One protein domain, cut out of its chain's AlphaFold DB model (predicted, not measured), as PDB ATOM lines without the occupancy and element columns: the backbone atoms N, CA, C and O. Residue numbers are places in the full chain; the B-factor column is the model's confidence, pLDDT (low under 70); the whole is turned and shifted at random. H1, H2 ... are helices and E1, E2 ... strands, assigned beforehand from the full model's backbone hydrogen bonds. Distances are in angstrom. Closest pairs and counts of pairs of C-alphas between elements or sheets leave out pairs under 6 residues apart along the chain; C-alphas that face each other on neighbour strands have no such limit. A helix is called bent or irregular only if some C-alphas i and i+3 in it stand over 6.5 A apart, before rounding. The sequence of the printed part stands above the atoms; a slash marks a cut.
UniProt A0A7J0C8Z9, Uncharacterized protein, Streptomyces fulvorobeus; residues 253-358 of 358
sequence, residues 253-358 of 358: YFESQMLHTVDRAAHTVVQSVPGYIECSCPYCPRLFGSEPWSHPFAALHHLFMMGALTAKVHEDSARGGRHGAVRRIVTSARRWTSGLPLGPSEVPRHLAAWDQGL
ATOM      1  N   TYR A 253     -37.173 -40.698   3.294       92.31
ATOM      2  CA  TYR A 253     -35.979 -41.321   3.857       92.31
ATOM      3  C   TYR A 253     -36.317 -41.980   5.198       92.31
ATOM      4  O   TYR A 253     -36.960 -41.368   6.046       92.31
ATOM      5  N   PHE A 254     -35.899 -43.230   5.397       93.38
ATOM      6  CA  PHE A 254     -36.096 -43.919   6.670       93.38
ATOM      7  C   PHE A 254     -34.988 -43.539   7.657       93.38
ATOM      8  O   PHE A 254     -33.835 -43.926   7.469       93.38
ATOM      9  N   GLU A 255     -35.336 -42.795   8.703       95.06
ATOM     10  CA  GLU A 255     -34.424 -42.400   9.768       95.06
ATOM     11  C   GLU A 255     -34.437 -43.442  10.890       95.06
ATOM     12  O   GLU A 255     -35.377 -43.538  11.685       95.06
ATOM     13  N   SER A 256     -33.372 -44.240  10.952       94.19
ATOM     14  CA  SER A 256     -33.265 -45.357  11.891       94.19
ATOM     15  C   SER A 256     -33.199 -44.917  13.352       94.19
ATOM     16  O   SER A 256     -33.771 -45.600  14.200       94.19
ATOM     17  N   GLN A 257     -32.591 -43.761  13.658       94.25
ATOM     18  CA  GLN A 257     -32.557 -43.243  15.032       94.25
ATOM     19  C   GLN A 257     -33.938 -42.784  15.512       94.25
ATOM     20  O   GLN A 257     -34.177 -42.726  16.713       94.25
ATOM     21  N   MET A 258     -34.849 -42.466  14.589       94.81
ATOM     22  CA  MET A 258     -36.232 -42.089  14.889       94.81
ATOM     23  C   MET A 258     -37.213 -43.257  14.737       94.81
ATOM     24  O   MET A 258     -38.379 -43.113  15.102       94.81
ATOM     25  N   LEU A 259     -36.775 -44.392  14.173       93.62
ATOM     26  CA  LEU A 259     -37.645 -45.489  13.733       93.62
ATOM     27  C   LEU A 259     -38.835 -44.972  12.899       93.62
ATOM     28  O   LEU A 259     -39.987 -45.355  13.121       93.62
ATOM     29  N   HIS A 260     -38.568 -44.042  11.976       92.25
ATOM     30  CA  HIS A 260     -39.611 -43.330  11.237       92.25
ATOM     31  C   HIS A 260     -39.153 -42.888   9.852       92.25
ATOM     32  O   HIS A 260     -37.975 -42.641   9.616       92.25
ATOM     33  N   THR A 261     -40.106 -42.759   8.930       91.06
ATOM     34  CA  THR A 261     -39.835 -42.240   7.590       91.06
ATOM     35  C   THR A 261     -40.110 -40.742   7.552       91.06
ATOM     36  O   THR A 261     -41.250 -40.327   7.724       91.06
ATOM     37  N   VAL A 262     -39.085 -39.950   7.253       91.88
ATOM     38  CA  VAL A 262     -39.160 -38.489   7.137       91.88
ATOM     39  C   VAL A 262     -38.976 -38.033   5.689       91.88
ATOM     40  O   VAL A 262     -38.477 -38.778   4.843       91.88
ATOM     41  N   ASP A 263     -39.381 -36.812   5.364       91.56
ATOM     42  CA  ASP A 263     -39.028 -36.168   4.097       91.56
ATOM     43  C   ASP A 263     -37.536 -35.783   4.055       91.56
ATOM     44  O   ASP A 263     -36.925 -35.482   5.080       91.56
ATOM     45  N   ARG A 264     -36.938 -35.731   2.854       91.44
ATOM     46  CA  ARG A 264     -35.519 -35.365   2.648       91.44
ATOM     47  C   ARG A 264     -35.149 -34.056   3.349       91.44
ATOM     48  O   ARG A 264     -34.096 -33.982   3.970       91.44
ATOM     49  N   ALA A 265     -36.011 -33.042   3.271       91.19
ATOM     50  CA  ALA A 265     -35.778 -31.756   3.928       91.19
ATOM     51  C   ALA A 265     -35.738 -31.887   5.461       91.19
ATOM     52  O   ALA A 265     -34.875 -31.298   6.106       91.19
ATOM     53  N   ALA A 266     -36.628 -32.698   6.038       93.75
ATOM     54  CA  ALA A 266     -36.623 -32.981   7.467       93.75
ATOM     55  C   ALA A 266     -35.381 -33.789   7.870       93.75
ATOM     56  O   ALA A 266     -34.768 -33.482   8.885       93.75
ATOM     57  N   HIS A 267     -34.938 -34.741   7.044       94.81
ATOM     58  CA  HIS A 267     -33.684 -35.455   7.280       94.81
ATOM     59  C   HIS A 267     -32.468 -34.515   7.335       94.81
ATOM     60  O   HIS A 267     -31.649 -34.648   8.237       94.81
ATOM     61  N   THR A 268     -32.376 -33.518   6.446       93.31
ATOM     62  CA  THR A 268     -31.306 -32.504   6.505       93.31
ATOM     63  C   THR A 268     -31.311 -31.736   7.827       93.31
ATOM     64  O   THR A 268     -30.251 -31.457   8.384       93.31
ATOM     65  N   VAL A 269     -32.495 -31.431   8.367       93.44
ATOM     66  CA  VAL A 269     -32.621 -30.817   9.695       93.44
ATOM     67  C   VAL A 269     -32.134 -31.777  10.782       93.44
ATOM     68  O   VAL A 269     -31.316 -31.378  11.606       93.44
ATOM     69  N   VAL A 270     -32.569 -33.042  10.765       94.62
ATOM     70  CA  VAL A 270     -32.151 -34.063  11.746       94.62
ATOM     71  C   VAL A 270     -30.636 -34.269  11.734       94.62
ATOM     72  O   VAL A 270     -30.022 -34.312  12.796       94.62
ATOM     73  N   GLN A 271     -30.025 -34.313  10.548       95.31
ATOM     74  CA  GLN A 271     -28.582 -34.479  10.370       95.31
ATOM     75  C   GLN A 271     -27.762 -33.342  11.001       95.31
ATOM     76  O   GLN A 271     -26.611 -33.548  11.378       95.31
ATOM     77  N   SER A 272     -28.343 -32.146  11.133       94.00
ATOM     78  CA  SER A 272     -27.673 -30.987  11.735       94.00
ATOM     79  C   SER A 272     -27.671 -30.985  13.271       94.00
ATOM     80  O   SER A 272     -26.989 -30.162  13.883       94.00
ATOM     81  N   VAL A 273     -28.429 -31.883  13.915       95.19
ATOM     82  CA  VAL A 273     -28.602 -31.897  15.374       95.19
ATOM     83  C   VAL A 273     -27.437 -32.626  16.071       95.19
ATOM     84  O   VAL A 273     -27.055 -33.719  15.645       95.19
ATOM     85  N   PRO A 274     -26.884 -32.085  17.180       93.62
ATOM     86  CA  PRO A 274     -25.840 -32.760  17.952       93.62
ATOM     87  C   PRO A 274     -26.258 -34.158  18.425       93.62
ATOM     88  O   PRO A 274     -27.323 -34.323  19.012       93.62
ATOM     89  N   GLY A 275     -25.396 -35.156  18.216       91.56
ATOM     90  CA  GLY A 275     -25.676 -36.557  18.559       91.56
ATOM     91  C   GLY A 275     -26.309 -37.379  17.430       91.56
ATOM     92  O   GLY A 275     -26.560 -38.570  17.618       91.56
ATOM     93  N   TYR A 276     -26.532 -36.775  16.258       95.56
ATOM     94  CA  TYR A 276     -26.886 -37.511  15.050       95.56
ATOM     95  C   TYR A 276     -25.760 -38.475  14.642       95.56
ATOM     96  O   TYR A 276     -24.577 -38.132  14.684       95.56
ATOM     97  N   ILE A 277     -26.140 -39.690  14.254       94.94
ATOM     98  CA  ILE A 277     -25.249 -40.759  13.810       94.94
ATOM     99  C   ILE A 277     -25.503 -40.973  12.323       94.94
ATOM    100  O   ILE A 277     -26.576 -41.414  11.917       94.94
ATOM    101  N   GLU A 278     -24.496 -40.682  11.506       94.00
ATOM    102  CA  GLU A 278     -24.614 -40.836  10.062       94.00
ATOM    103  C   GLU A 278     -24.817 -42.304   9.660       94.00
ATOM    104  O   GLU A 278     -24.145 -43.218  10.143       94.00
ATOM    105  N   CYS A 279     -25.754 -42.529   8.738       94.69
ATOM    106  CA  CYS A 279     -26.011 -43.852   8.194       94.69
ATOM    107  C   CYS A 279     -24.850 -44.310   7.303       94.69
ATOM    108  O   CYS A 279     -24.603 -43.746   6.237       94.69
ATOM    109  N   SER A 280     -24.201 -45.407   7.688       92.62
ATOM    110  CA  SER A 280     -23.098 -46.016   6.939       92.62
ATOM    111  C   SER A 280     -23.549 -47.057   5.906       92.62
ATOM    112  O   SER A 280     -22.738 -47.867   5.450       92.62
ATOM    113  N   CYS A 281     -24.841 -47.111   5.556       94.75
ATOM    114  CA  CYS A 281     -25.320 -48.099   4.596       94.75
ATOM    115  C   CYS A 281     -24.760 -47.808   3.187       94.75
ATOM    116  O   CYS A 281     -24.575 -46.648   2.806       94.75
ATOM    117  N   PRO A 282     -24.552 -48.836   2.348       94.56
ATOM    118  CA  PRO A 282     -23.953 -48.664   1.021       94.56
ATOM    119  C   PRO A 282     -24.845 -47.899   0.030       94.56
ATOM    120  O   PRO A 282     -24.413 -47.574  -1.079       94.56
ATOM    121  N   TYR A 283     -26.095 -47.620   0.404       94.88
ATOM    122  CA  TYR A 283     -27.071 -46.936  -0.437       94.88
ATOM    123  C   TYR A 283     -27.144 -45.430  -0.166       94.88
ATOM    124  O   TYR A 283     -27.426 -44.686  -1.104       94.88
ATOM    125  N   CYS A 284     -26.835 -44.961   1.051       94.88
ATOM    126  CA  CYS A 284     -26.887 -43.538   1.402       94.88
ATOM    127  C   CYS A 284     -25.971 -42.661   0.533       94.88
ATOM    128  O   CYS A 284     -26.482 -41.690  -0.029       94.88
ATOM    129  N   PRO A 285     -24.686 -43.005   0.299       93.75
ATOM    130  CA  PRO A 285     -23.817 -42.184  -0.547       93.75
ATOM    131  C   PRO A 285     -24.374 -41.998  -1.964       93.75
ATOM    132  O   PRO A 285     -24.338 -40.906  -2.523       93.75
ATOM    133  N   ARG A 286     -24.960 -43.059  -2.537       93.62
ATOM    134  CA  ARG A 286     -25.587 -42.999  -3.865       93.62
ATOM    135  C   ARG A 286     -26.901 -42.231  -3.842       93.62
ATOM    136  O   ARG A 286     -27.191 -41.520  -4.795       93.62
ATOM    137  N   LEU A 287     -27.695 -42.381  -2.786       93.44
ATOM    138  CA  LEU A 287     -28.977 -41.702  -2.638       93.44
ATOM    139  C   LEU A 287     -28.803 -40.183  -2.566       93.44
ATOM    140  O   LEU A 287     -29.491 -39.467  -3.290       93.44
ATOM    141  N   PHE A 288     -27.868 -39.710  -1.742       91.44
ATOM    142  CA  PHE A 288     -27.606 -38.280  -1.562       91.44
ATOM    143  C   PHE A 288     -26.713 -37.680  -2.654       91.44
ATOM    144  O   PHE A 288     -26.781 -36.477  -2.881       91.44
ATOM    145  N   GLY A 289     -25.936 -38.503  -3.369       87.62
ATOM    146  CA  GLY A 289     -25.175 -38.088  -4.552       87.62
ATOM    147  C   GLY A 289     -25.953 -38.125  -5.877       87.62
ATOM    148  O   GLY A 289     -25.406 -37.728  -6.901       87.62
ATOM    149  N   SER A 290     -27.200 -38.619  -5.892       81.69
ATOM    150  CA  SER A 290     -28.035 -38.676  -7.103       81.69
ATOM    151  C   SER A 290     -28.979 -37.477  -7.194       81.69
ATOM    152  O   SER A 290     -29.796 -37.259  -6.296       81.69
ATOM    153  N   GLU A 291     -28.960 -36.777  -8.328       83.62
ATOM    154  CA  GLU A 291     -30.018 -35.842  -8.721       83.62
ATOM    155  C   GLU A 291     -30.613 -36.258 -10.077       83.62
ATOM    156  O   GLU A 291     -29.859 -36.428 -11.038       83.62
ATOM    157  N   PRO A 292     -31.945 -36.447 -10.194       87.25
ATOM    158  CA  PRO A 292     -32.982 -36.328  -9.156       87.25
ATOM    159  C   PRO A 292     -32.987 -37.491  -8.137       87.25
ATOM    160  O   PRO A 292     -32.333 -38.513  -8.330       87.25
ATOM    161  N   TRP A 293     -33.767 -37.346  -7.054       89.94
ATOM    162  CA  TRP A 293     -33.894 -38.338  -5.971       89.94
ATOM    163  C   TRP A 293     -34.182 -39.760  -6.478       89.94
ATOM    164  O   TRP A 293     -35.184 -40.015  -7.154       89.94
ATOM    165  N   SER A 294     -33.343 -40.718  -6.079       91.62
ATOM    166  CA  SER A 294     -33.496 -42.121  -6.466       91.62
ATOM    167  C   SER A 294     -34.391 -42.888  -5.488       91.62
ATOM    168  O   SER A 294     -33.942 -43.396  -4.459       91.62
ATOM    169  N   HIS A 295     -35.673 -43.044  -5.833       88.12
ATOM    170  CA  HIS A 295     -36.594 -43.900  -5.070       88.12
ATOM    171  C   HIS A 295     -36.110 -45.354  -4.910       88.12
ATOM    172  O   HIS A 295     -36.293 -45.899  -3.822       88.12
ATOM    173  N   PRO A 296     -35.481 -45.994  -5.920       89.81
ATOM    174  CA  PRO A 296     -34.898 -47.322  -5.736       89.81
ATOM    175  C   PRO A 296     -33.814 -47.367  -4.652       89.81
ATOM    176  O   PRO A 296     -33.825 -48.284  -3.835       89.81
ATOM    177  N   PHE A 297     -32.911 -46.377  -4.587       92.69
ATOM    178  CA  PHE A 297     -31.899 -46.338  -3.522       92.69
ATOM    179  C   PHE A 297     -32.512 -46.048  -2.150       92.69
ATOM    180  O   PHE A 297     -32.093 -46.666  -1.176       92.69
ATOM    181  N   ALA A 298     -33.540 -45.199  -2.067       91.75
ATOM    182  CA  ALA A 298     -34.272 -44.976  -0.819       91.75
ATOM    183  C   ALA A 298     -34.956 -46.258  -0.309       91.75
ATOM    184  O   ALA A 298     -34.912 -46.556   0.883       91.75
ATOM    185  N   ALA A 299     -35.536 -47.058  -1.212       88.94
ATOM    186  CA  ALA A 299     -36.120 -48.349  -0.860       88.94
ATOM    187  C   ALA A 299     -35.051 -49.356  -0.401       88.94
ATOM    188  O   ALA A 299     -35.244 -50.035   0.603       88.94
ATOM    189  N   LEU A 300     -33.901 -49.424  -1.084       91.56
ATOM    190  CA  LEU A 300     -32.782 -50.287  -0.683       91.56
ATOM    191  C   LEU A 300     -32.181 -49.882   0.671       91.56
ATOM    192  O   LEU A 300     -31.883 -50.762   1.477       91.56
ATOM    193  N   HIS A 301     -32.056 -48.578   0.940       93.88
ATOM    194  CA  HIS A 301     -31.701 -48.046   2.260       93.88
ATOM    195  C   HIS A 301     -32.689 -48.524   3.324       93.88
ATOM    196  O   HIS A 301     -32.276 -49.126   4.309       93.88
ATOM    197  N   HIS A 302     -33.992 -48.348   3.094       91.25
ATOM    198  CA  HIS A 302     -35.019 -48.795   4.032       91.25
ATOM    199  C   HIS A 302     -34.911 -50.309   4.306       91.25
ATOM    200  O   HIS A 302     -34.822 -50.717   5.463       91.25
ATOM    201  N   LEU A 303     -34.822 -51.144   3.263       90.94
ATOM    202  CA  LEU A 303     -34.645 -52.593   3.423       90.94
ATOM    203  C   LEU A 303     -33.405 -52.943   4.255       90.94
ATOM    204  O   LEU A 303     -33.462 -53.813   5.124       90.94
ATOM    205  N   PHE A 304     -32.282 -52.281   3.974       94.19
ATOM    206  CA  PHE A 304     -31.033 -52.507   4.688       94.19
ATOM    207  C   PHE A 304     -31.167 -52.145   6.167       94.19
ATOM    208  O   PHE A 304     -30.836 -52.963   7.022       94.19
ATOM    209  N   MET A 305     -31.712 -50.964   6.471       94.56
ATOM    210  CA  MET A 305     -31.875 -50.504   7.849       94.56
ATOM    211  C   MET A 305     -32.843 -51.382   8.641       94.56
ATOM    212  O   MET A 305     -32.566 -51.682   9.797       94.56
ATOM    213  N   MET A 306     -33.931 -51.860   8.035       93.19
ATOM    214  CA  MET A 306     -34.846 -52.789   8.709       93.19
ATOM    215  C   MET A 306     -34.193 -54.143   9.001       93.19
ATOM    216  O   MET A 306     -34.390 -54.700  10.082       93.19
ATOM    217  N   GLY A 307     -33.382 -54.661   8.075       94.19
ATOM    218  CA  GLY A 307     -32.611 -55.879   8.324       94.19
ATOM    219  C   GLY A 307     -31.565 -55.692   9.427       94.19
ATOM    220  O   GLY A 307     -31.466 -56.536  10.312       94.19
ATOM    221  N   ALA A 308     -30.854 -54.560   9.437       95.00
ATOM    222  CA  ALA A 308     -29.897 -54.220  10.491       95.00
ATOM    223  C   ALA A 308     -30.578 -54.053  11.864       95.00
ATOM    224  O   ALA A 308     -30.088 -54.575  12.863       95.00
ATOM    225  N   LEU A 309     -31.742 -53.394  11.923       94.62
ATOM    226  CA  LEU A 309     -32.546 -53.274  13.146       94.62
ATOM    227  C   LEU A 309     -33.019 -54.641  13.657       94.62
ATOM    228  O   LEU A 309     -33.010 -54.884  14.860       94.62
ATOM    229  N   THR A 310     -33.414 -55.544  12.760       94.88
ATOM    230  CA  THR A 310     -33.818 -56.913  13.120       94.88
ATOM    231  C   THR A 310     -32.647 -57.720  13.669       94.88
ATOM    232  O   THR A 310     -32.768 -58.337  14.726       94.88
ATOM    233  N   ALA A 311     -31.494 -57.663  13.001       95.25
ATOM    234  CA  ALA A 311     -30.268 -58.302  13.467       95.25
ATOM    235  C   ALA A 311     -29.857 -57.787  14.853       95.25
ATOM    236  O   ALA A 311     -29.564 -58.576  15.750       95.25
ATOM    237  N   LYS A 312     -29.954 -56.470  15.066       94.44
ATOM    238  CA  LYS A 312     -29.677 -55.838  16.357       94.44
ATOM    239  C   LYS A 312     -30.589 -56.347  17.474       94.44
ATOM    240  O   LYS A 312     -30.117 -56.552  18.586       94.44
ATOM    241  N   VAL A 313     -31.878 -56.578  17.204       94.50
ATOM    242  CA  VAL A 313     -32.798 -57.170  18.197       94.50
ATOM    243  C   VAL A 313     -32.328 -58.562  18.615       94.50
ATOM    244  O   VAL A 313     -32.369 -58.877  19.803       94.50
ATOM    245  N   HIS A 314     -31.866 -59.380  17.666       93.12
ATOM    246  CA  HIS A 314     -31.317 -60.700  17.964       93.12
ATOM    247  C   HIS A 314     -30.029 -60.603  18.794       93.12
ATOM    248  O   HIS A 314     -29.927 -61.240  19.841       93.12
ATOM    249  N   GLU A 315     -29.085 -59.759  18.386       93.25
ATOM    250  CA  GLU A 315     -27.802 -59.553  19.072       93.25
ATOM    251  C   GLU A 315     -27.984 -59.030  20.504       93.25
ATOM    252  O   GLU A 315     -27.368 -59.527  21.447       93.25
ATOM    253  N   ASP A 316     -28.905 -58.083  20.696       94.00
ATOM    254  CA  ASP A 316     -29.188 -57.482  21.999       94.00
ATOM    255  C   ASP A 316     -30.139 -58.343  22.864       94.00
ATOM    256  O   ASP A 316     -30.413 -57.990  24.021       94.00
ATOM    257  N   SER A 317     -30.649 -59.469  22.343       92.19
ATOM    258  CA  SER A 317     -31.643 -60.308  23.033       92.19
ATOM    259  C   SER A 317     -31.094 -61.030  24.265       92.19
ATOM    260  O   SER A 317     -31.865 -61.378  25.160       92.19
ATOM    261  N   ALA A 318     -29.770 -61.176  24.390       90.00
ATOM    262  CA  ALA A 318     -29.140 -61.752  25.581       90.00
ATOM    263  C   ALA A 318     -29.484 -60.973  26.868       90.00
ATOM    264  O   ALA A 318     -29.530 -61.539  27.960       90.00
ATOM    265  N   ARG A 319     -29.775 -59.670  26.753       87.88
ATOM    266  CA  ARG A 319     -30.173 -58.814  27.877       87.88
ATOM    267  C   ARG A 319     -31.692 -58.627  27.900       87.88
ATOM    268  O   ARG A 319     -32.202 -57.609  27.424       87.88
ATOM    269  N   GLY A 320     -32.403 -59.580  28.498       85.56
ATOM    270  CA  GLY A 320     -33.854 -59.489  28.723       85.56
ATOM    271  C   GLY A 320     -34.720 -59.865  27.515       85.56
ATOM    272  O   GLY A 320     -35.825 -59.343  27.370       85.56
ATOM    273  N   GLY A 321     -34.218 -60.735  26.636       92.62
ATOM    274  CA  GLY A 321     -34.943 -61.250  25.477       92.62
ATOM    275  C   GLY A 321     -35.161 -60.221  24.366       92.62
ATOM    276  O   GLY A 321     -34.734 -59.064  24.447       92.62
ATOM    277  N   ARG A 322     -35.876 -60.641  23.312       93.12
ATOM    278  CA  ARG A 322     -36.277 -59.762  22.195       93.12
ATOM    279  C   ARG A 322     -37.099 -58.573  22.686       93.12
ATOM    280  O   ARG A 322     -36.872 -57.451  22.247       93.12
ATOM    281  N   HIS A 323     -37.984 -58.813  23.652       93.56
ATOM    282  CA  HIS A 323     -38.786 -57.781  24.296       93.56
ATOM    283  C   HIS A 323     -37.921 -56.649  24.874       93.56
ATOM    284  O   HIS A 323     -38.080 -55.483  24.509       93.56
ATOM    285  N   GLY A 324     -36.949 -56.990  25.730       93.88
ATOM    286  CA  GLY A 324     -36.043 -56.009  26.324       93.88
ATOM    287  C   GLY A 324     -35.195 -55.275  25.282       93.88
ATOM    288  O   GLY A 324     -34.949 -54.077  25.436       93.88
ATOM    289  N   ALA A 325     -34.763 -55.963  24.221       94.94
ATOM    290  CA  ALA A 325     -34.017 -55.360  23.118       94.94
ATOM    291  C   ALA A 325     -34.847 -54.312  22.361       94.94
ATOM    292  O   ALA A 325     -34.422 -53.160  22.254       94.94
ATOM    293  N   VAL A 326     -36.053 -54.673  21.915       94.81
ATOM    294  CA  VAL A 326     -36.957 -53.759  21.201       94.81
ATOM    295  C   VAL A 326     -37.332 -52.566  22.079       94.81
ATOM    296  O   VAL A 326     -37.217 -51.426  21.628       94.81
ATOM    297  N   ARG A 327     -37.671 -52.791  23.358       94.25
ATOM    298  CA  ARG A 327     -37.979 -51.719  24.318       94.25
ATOM    299  C   ARG A 327     -36.861 -50.684  24.409       94.25
ATOM    300  O   ARG A 327     -37.123 -49.491  24.308       94.25
ATOM    301  N   ARG A 328     -35.601 -51.116  24.534       94.38
ATOM    302  CA  ARG A 328     -34.453 -50.190  24.579       94.38
ATOM    303  C   ARG A 328     -34.314 -49.367  23.300       94.38
ATOM    304  O   ARG A 328     -34.030 -48.172  23.392       94.38
ATOM    305  N   ILE A 329     -34.512 -49.983  22.134       95.19
ATOM    306  CA  ILE A 329     -34.441 -49.292  20.840       95.19
ATOM    307  C   ILE A 329     -35.560 -48.240  20.750       95.19
ATOM    308  O   ILE A 329     -35.271 -47.078  20.471       95.19
ATOM    309  N   VAL A 330     -36.805 -48.605  21.077       95.00
ATOM    310  CA  VAL A 330     -37.961 -47.689  21.062       95.00
ATOM    311  C   VAL A 330     -37.788 -46.539  22.056       95.00
ATOM    312  O   VAL A 330     -37.943 -45.377  21.680       95.00
ATOM    313  N   THR A 331     -37.387 -46.821  23.300       94.50
ATOM    314  CA  THR A 331     -37.108 -45.779  24.300       94.50
ATOM    315  C   THR A 331     -36.000 -44.829  23.829       94.50
ATOM    316  O   THR A 331     -36.105 -43.619  24.032       94.50
ATOM    317  N   SER A 332     -34.948 -45.347  23.186       94.50
ATOM    318  CA  SER A 332     -33.856 -44.518  22.658       94.50
ATOM    319  C   SER A 332     -34.339 -43.615  21.523       94.50
ATOM    320  O   SER A 332     -34.076 -42.414  21.557       94.50
ATOM    321  N   ALA A 333     -35.120 -44.155  20.583       95.31
ATOM    322  CA  ALA A 333     -35.697 -43.386  19.483       95.31
ATOM    323  C   ALA A 333     -36.656 -42.293  19.974       95.31
ATOM    324  O   ALA A 333     -36.608 -41.153  19.505       95.31
ATOM    325  N   ARG A 334     -37.485 -42.600  20.980       94.50
ATOM    326  CA  ARG A 334     -38.397 -41.631  21.604       94.50
ATOM    327  C   ARG A 334     -37.633 -40.486  22.271       94.50
ATOM    328  O   ARG A 334     -37.969 -39.323  22.051       94.50
ATOM    329  N   ARG A 335     -36.600 -40.804  23.064       92.81
ATOM    330  CA  ARG A 335     -35.750 -39.796  23.725       92.81
ATOM    331  C   ARG A 335     -35.077 -38.892  22.702       92.81
ATOM    332  O   ARG A 335     -35.193 -37.676  22.821       92.81
ATOM    333  N   TRP A 336     -34.452 -39.485  21.686       92.75
ATOM    334  CA  TRP A 336     -33.809 -38.746  20.602       92.75
ATOM    335  C   TRP A 336     -34.788 -37.803  19.898       92.75
ATOM    336  O   TRP A 336     -34.508 -36.619  19.739       92.75
ATOM    337  N   THR A 337     -35.977 -38.301  19.556       93.00
ATOM    338  CA  THR A 337     -36.931 -37.526  18.757       93.00
ATOM    339  C   THR A 337     -37.577 -36.367  19.519       93.00
ATOM    340  O   THR A 337     -37.930 -35.356  18.916       93.00
ATOM    341  N   SER A 338     -37.722 -36.474  20.843       87.94
ATOM    342  CA  SER A 338     -38.413 -35.459  21.657       87.94
ATOM    343  C   SER A 338     -37.809 -34.048  21.594       87.94
ATOM    344  O   SER A 338     -38.520 -33.082  21.859       87.94
ATOM    345  N   GLY A 339     -36.529 -33.923  21.228       83.31
ATOM    346  CA  GLY A 339     -35.827 -32.640  21.118       83.31
ATOM    347  C   GLY A 339     -35.658 -32.110  19.691       83.31
ATOM    348  O   GLY A 339     -34.987 -31.096  19.511       83.31
ATOM    349  N   LEU A 340     -36.207 -32.782  18.672       91.81
ATOM    350  CA  LEU A 340     -35.950 -32.427  17.274       91.81
ATOM    351  C   LEU A 340     -36.908 -31.330  16.769       91.81
ATOM    352  O   LEU A 340     -38.114 -31.409  17.016       91.81
ATOM    353  N   PRO A 341     -36.418 -30.338  16.000       91.06
ATOM    354  CA  PRO A 341     -37.240 -29.262  15.442       91.06
ATOM    355  C   PRO A 341     -37.988 -29.728  14.178       91.06
ATOM    356  O   PRO A 341     -37.724 -29.277  13.065       91.06
ATOM    357  N   LEU A 342     -38.908 -30.678  14.347       90.12
ATOM    358  CA  LEU A 342     -39.654 -31.314  13.262       90.12
ATOM    359  C   LEU A 342     -41.050 -30.712  13.083       90.12
ATOM    360  O   LEU A 342     -41.725 -30.347  14.043       90.12
ATOM    361  N   GLY A 343     -41.513 -30.665  11.833       87.62
ATOM    362  CA  GLY A 343     -42.898 -30.315  11.528       87.62
ATOM    363  C   GLY A 343     -43.884 -31.395  12.011       87.62
ATOM    364  O   GLY A 343     -43.507 -32.564  12.110       87.62
ATOM    365  N   PRO A 344     -45.173 -31.065  12.240       85.19
ATOM    366  CA  PRO A 344     -46.156 -32.002  12.803       85.19
ATOM    367  C   PRO A 344     -46.366 -33.301  12.011       85.19
ATOM    368  O   PRO A 344     -46.909 -34.260  12.564       85.19
ATOM    369  N   SER A 345     -46.000 -33.314  10.721       82.12
ATOM    370  CA  SER A 345     -46.095 -34.469   9.825       82.12
ATOM    371  C   SER A 345     -44.917 -35.436   9.910       82.12
ATOM    372  O   SER A 345     -45.077 -36.553   9.432       82.12
ATOM    373  N   GLU A 346     -43.796 -35.004  10.494       89.06
ATOM    374  CA  GLU A 346     -42.518 -35.730  10.561       89.06
ATOM    375  C   GLU A 346     -42.231 -36.273  11.973       89.06
ATOM    376  O   GLU A 346     -41.222 -36.938  12.206       89.06
ATOM    377  N   VAL A 347     -43.113 -35.972  12.933       90.06
ATOM    378  CA  VAL A 347     -43.029 -36.472  14.307       90.06
ATOM    379  C   VAL A 347     -43.516 -37.930  14.355       90.06
ATOM    380  O   VAL A 347     -44.658 -38.193  13.968       90.06
ATOM    381  N   PRO A 348     -42.718 -38.872  14.891       91.06
ATOM    382  CA  PRO A 348     -43.058 -40.289  14.993       91.06
ATOM    383  C   PRO A 348     -44.019 -40.564  16.154       91.06
ATOM    384  O   PRO A 348     -43.642 -41.077  17.211       91.06
ATOM    385  N   ARG A 349     -45.287 -40.197  15.968       89.19
ATOM    386  CA  ARG A 349     -46.344 -40.335  16.986       89.19
ATOM    387  C   ARG A 349     -46.566 -41.785  17.426       89.19
ATOM    388  O   ARG A 349     -46.840 -42.024  18.601       89.19
ATOM    389  N   HIS A 350     -46.337 -42.745  16.529       89.12
ATOM    390  CA  HIS A 350     -46.432 -44.184  16.804       89.12
ATOM    391  C   HIS A 350     -45.552 -44.652  17.970       89.12
ATOM    392  O   HIS A 350     -45.930 -45.584  18.674       89.12
ATOM    393  N   LEU A 351     -44.420 -43.988  18.242       91.50
ATOM    394  CA  LEU A 351     -43.530 -44.375  19.343       91.50
ATOM    395  C   LEU A 351     -44.199 -44.267  20.718       91.50
ATOM    396  O   LEU A 351     -43.845 -45.022  21.622       91.50
ATOM    397  N   ALA A 352     -45.161 -43.355  20.890       87.88
ATOM    398  CA  ALA A 352     -45.903 -43.238  22.143       87.88
ATOM    399  C   ALA A 352     -46.830 -44.443  22.366       87.88
ATOM    400  O   ALA A 352     -46.889 -44.963  23.477       87.88
ATOM    401  N   ALA A 353     -47.504 -44.909  21.311       86.44
ATOM    402  CA  ALA A 353     -48.350 -46.099  21.365       86.44
ATOM    403  C   ALA A 353     -47.514 -47.371  21.593       86.44
ATOM    404  O   ALA A 353     -47.894 -48.240  22.374       86.44
ATOM    405  N   TRP A 354     -46.340 -47.465  20.965       89.25
ATOM    406  CA  TRP A 354     -45.460 -48.627  21.106       89.25
ATOM    407  C   TRP A 354     -44.875 -48.761  22.509       89.25
ATOM    408  O   TRP A 354     -44.829 -49.864  23.039       89.25
ATOM    409  N   ASP A 355     -44.476 -47.654  23.134       83.38
ATOM    410  CA  ASP A 355     -43.931 -47.656  24.499       83.38
ATOM    411  C   ASP A 355     -44.969 -48.075  25.557       83.38
ATOM    412  O   ASP A 355     -44.599 -48.544  26.625       83.38
ATOM    413  N   GLN A 356     -46.267 -47.933  25.264       81.12
ATOM    414  CA  GLN A 356     -47.344 -48.467  26.109       81.12
ATOM    415  C   GLN A 356     -47.588 -49.965  25.868       81.12
ATOM    416  O   GLN A 356     -48.043 -50.671  26.768       81.12
ATOM    417  N   GLY A 357     -47.321 -50.449  24.650       74.38
ATOM    418  CA  GLY A 357     -47.498 -51.851  24.257       74.38
ATOM    419  C   GLY A 357     -46.339 -52.773  24.661       74.38
ATOM    420  O   GLY A 357     -46.559 -53.978  24.862       74.38
ATOM    421  N   LEU A 358     -45.137 -52.203  24.806       81.88
ATOM    422  CA  LEU A 358     -43.910 -52.835  25.303       81.88
ATOM    423  C   LEU A 358     -43.811 -52.711  26.827       81.88
ATOM    424  O   LEU A 358     -43.688 -53.756  27.492       81.88
TER     425      LEU A 358
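Overview. This is residues 253 to 358 of the 358 residues of an uncharacterized protein of Streptomyces fulvorobeus (UniProt A0A7J0C8Z9). What shape does the model have? Two long helices, H3 and H4, make a V that joins at residues 319 and 320, and the small strand hairpin E1 E2 with the short helix H1 sits in its opening, E1 next to H3. The short helix H2 packs on the first part of H3, and H5 folds back on H4. What is it made of, and how large is it? The 106 printed residues hold two named strands and five named helices in the order E1 E2 H1 H2 H3 H4 H5, with the antiparallel sheet in the order E1 - E2, and the class is mostly helix. The whole is compact, with a radius of gyration of the C-alphas of 14.3 A, and elongated, spanning 44 by 28 by 22 A.

Along the chain. Where do the strands and the first helices lie? E1 is residues 253 to 255, from C-alpha 253 at (-35.979, -41.321, 3.857), and E2 is residues 260 to 263. H1 is residues 264 to 271 and H2 residues 284 to 289. Where are the later helices? H3, residues 295 to 318, is 36.2 A long from C-alpha 295 at (-36.594, -43.900, -5.070); it is irregular, but only just, with C-alphas 315 and 318 7.0 A apart. H4, residues 321 to 337, is 24.7 A long. H5 is residues 350 to 357, ending at C-alpha 357 at (-47.498, -51.851, 24.257).

Arrangement. How do the strands pair? E1 and E2 form an antiparallel hairpin, with N 253 and O 262 within hydrogen-bond range at 2.8 A. What is near E1? Its closest C-alphas to H3 are those of Phe 254 and His 302, 5.6 A apart, and to H1 those of Tyr 253 and Arg 264, 6.1 A apart; E1 and H4 are apart. Which helices touch? H2 and H3, a helical hairpin, touch at Leu 287 and Phe 297, the closest C-alphas at 5.6 A, with a shallow tilt of 23 degrees, opposite ways, through residues 297 to 301 of H3 alone. H3 and H4 touch through residues 313 to 317 and 322 to 326 alone, closest at the C-alphas of Val 313 and Ala 325, 5.4 A, with a steep tilt of 52 degrees, opposite ways. H4, with residues 327 to 334 alone, touches H5 in a helical hairpin, closest at the C-alphas of Arg 334 and Leu 351, 6.2 A, with a tilt of 37 degrees, only just steep, opposite ways. Are the helix backbones complete? Every O i to N i+4 pair is within hydrogen-bond range in H1, H2 and H4, against 19 of 20 in H3 and 3 of 4 in H5.

Size, cuts and confidence. How far does it reach? The two C-alphas farthest apart, those of Glu 291 and Gly 320, are 44.5 A apart. Are there cuts or long links? The printed part has no cut; the links H1 to H2 and H4 to H5 are long, 12 residues each. How confident is the model? The mean pLDDT of the printed part is 91.6, and no printed residue is under 70.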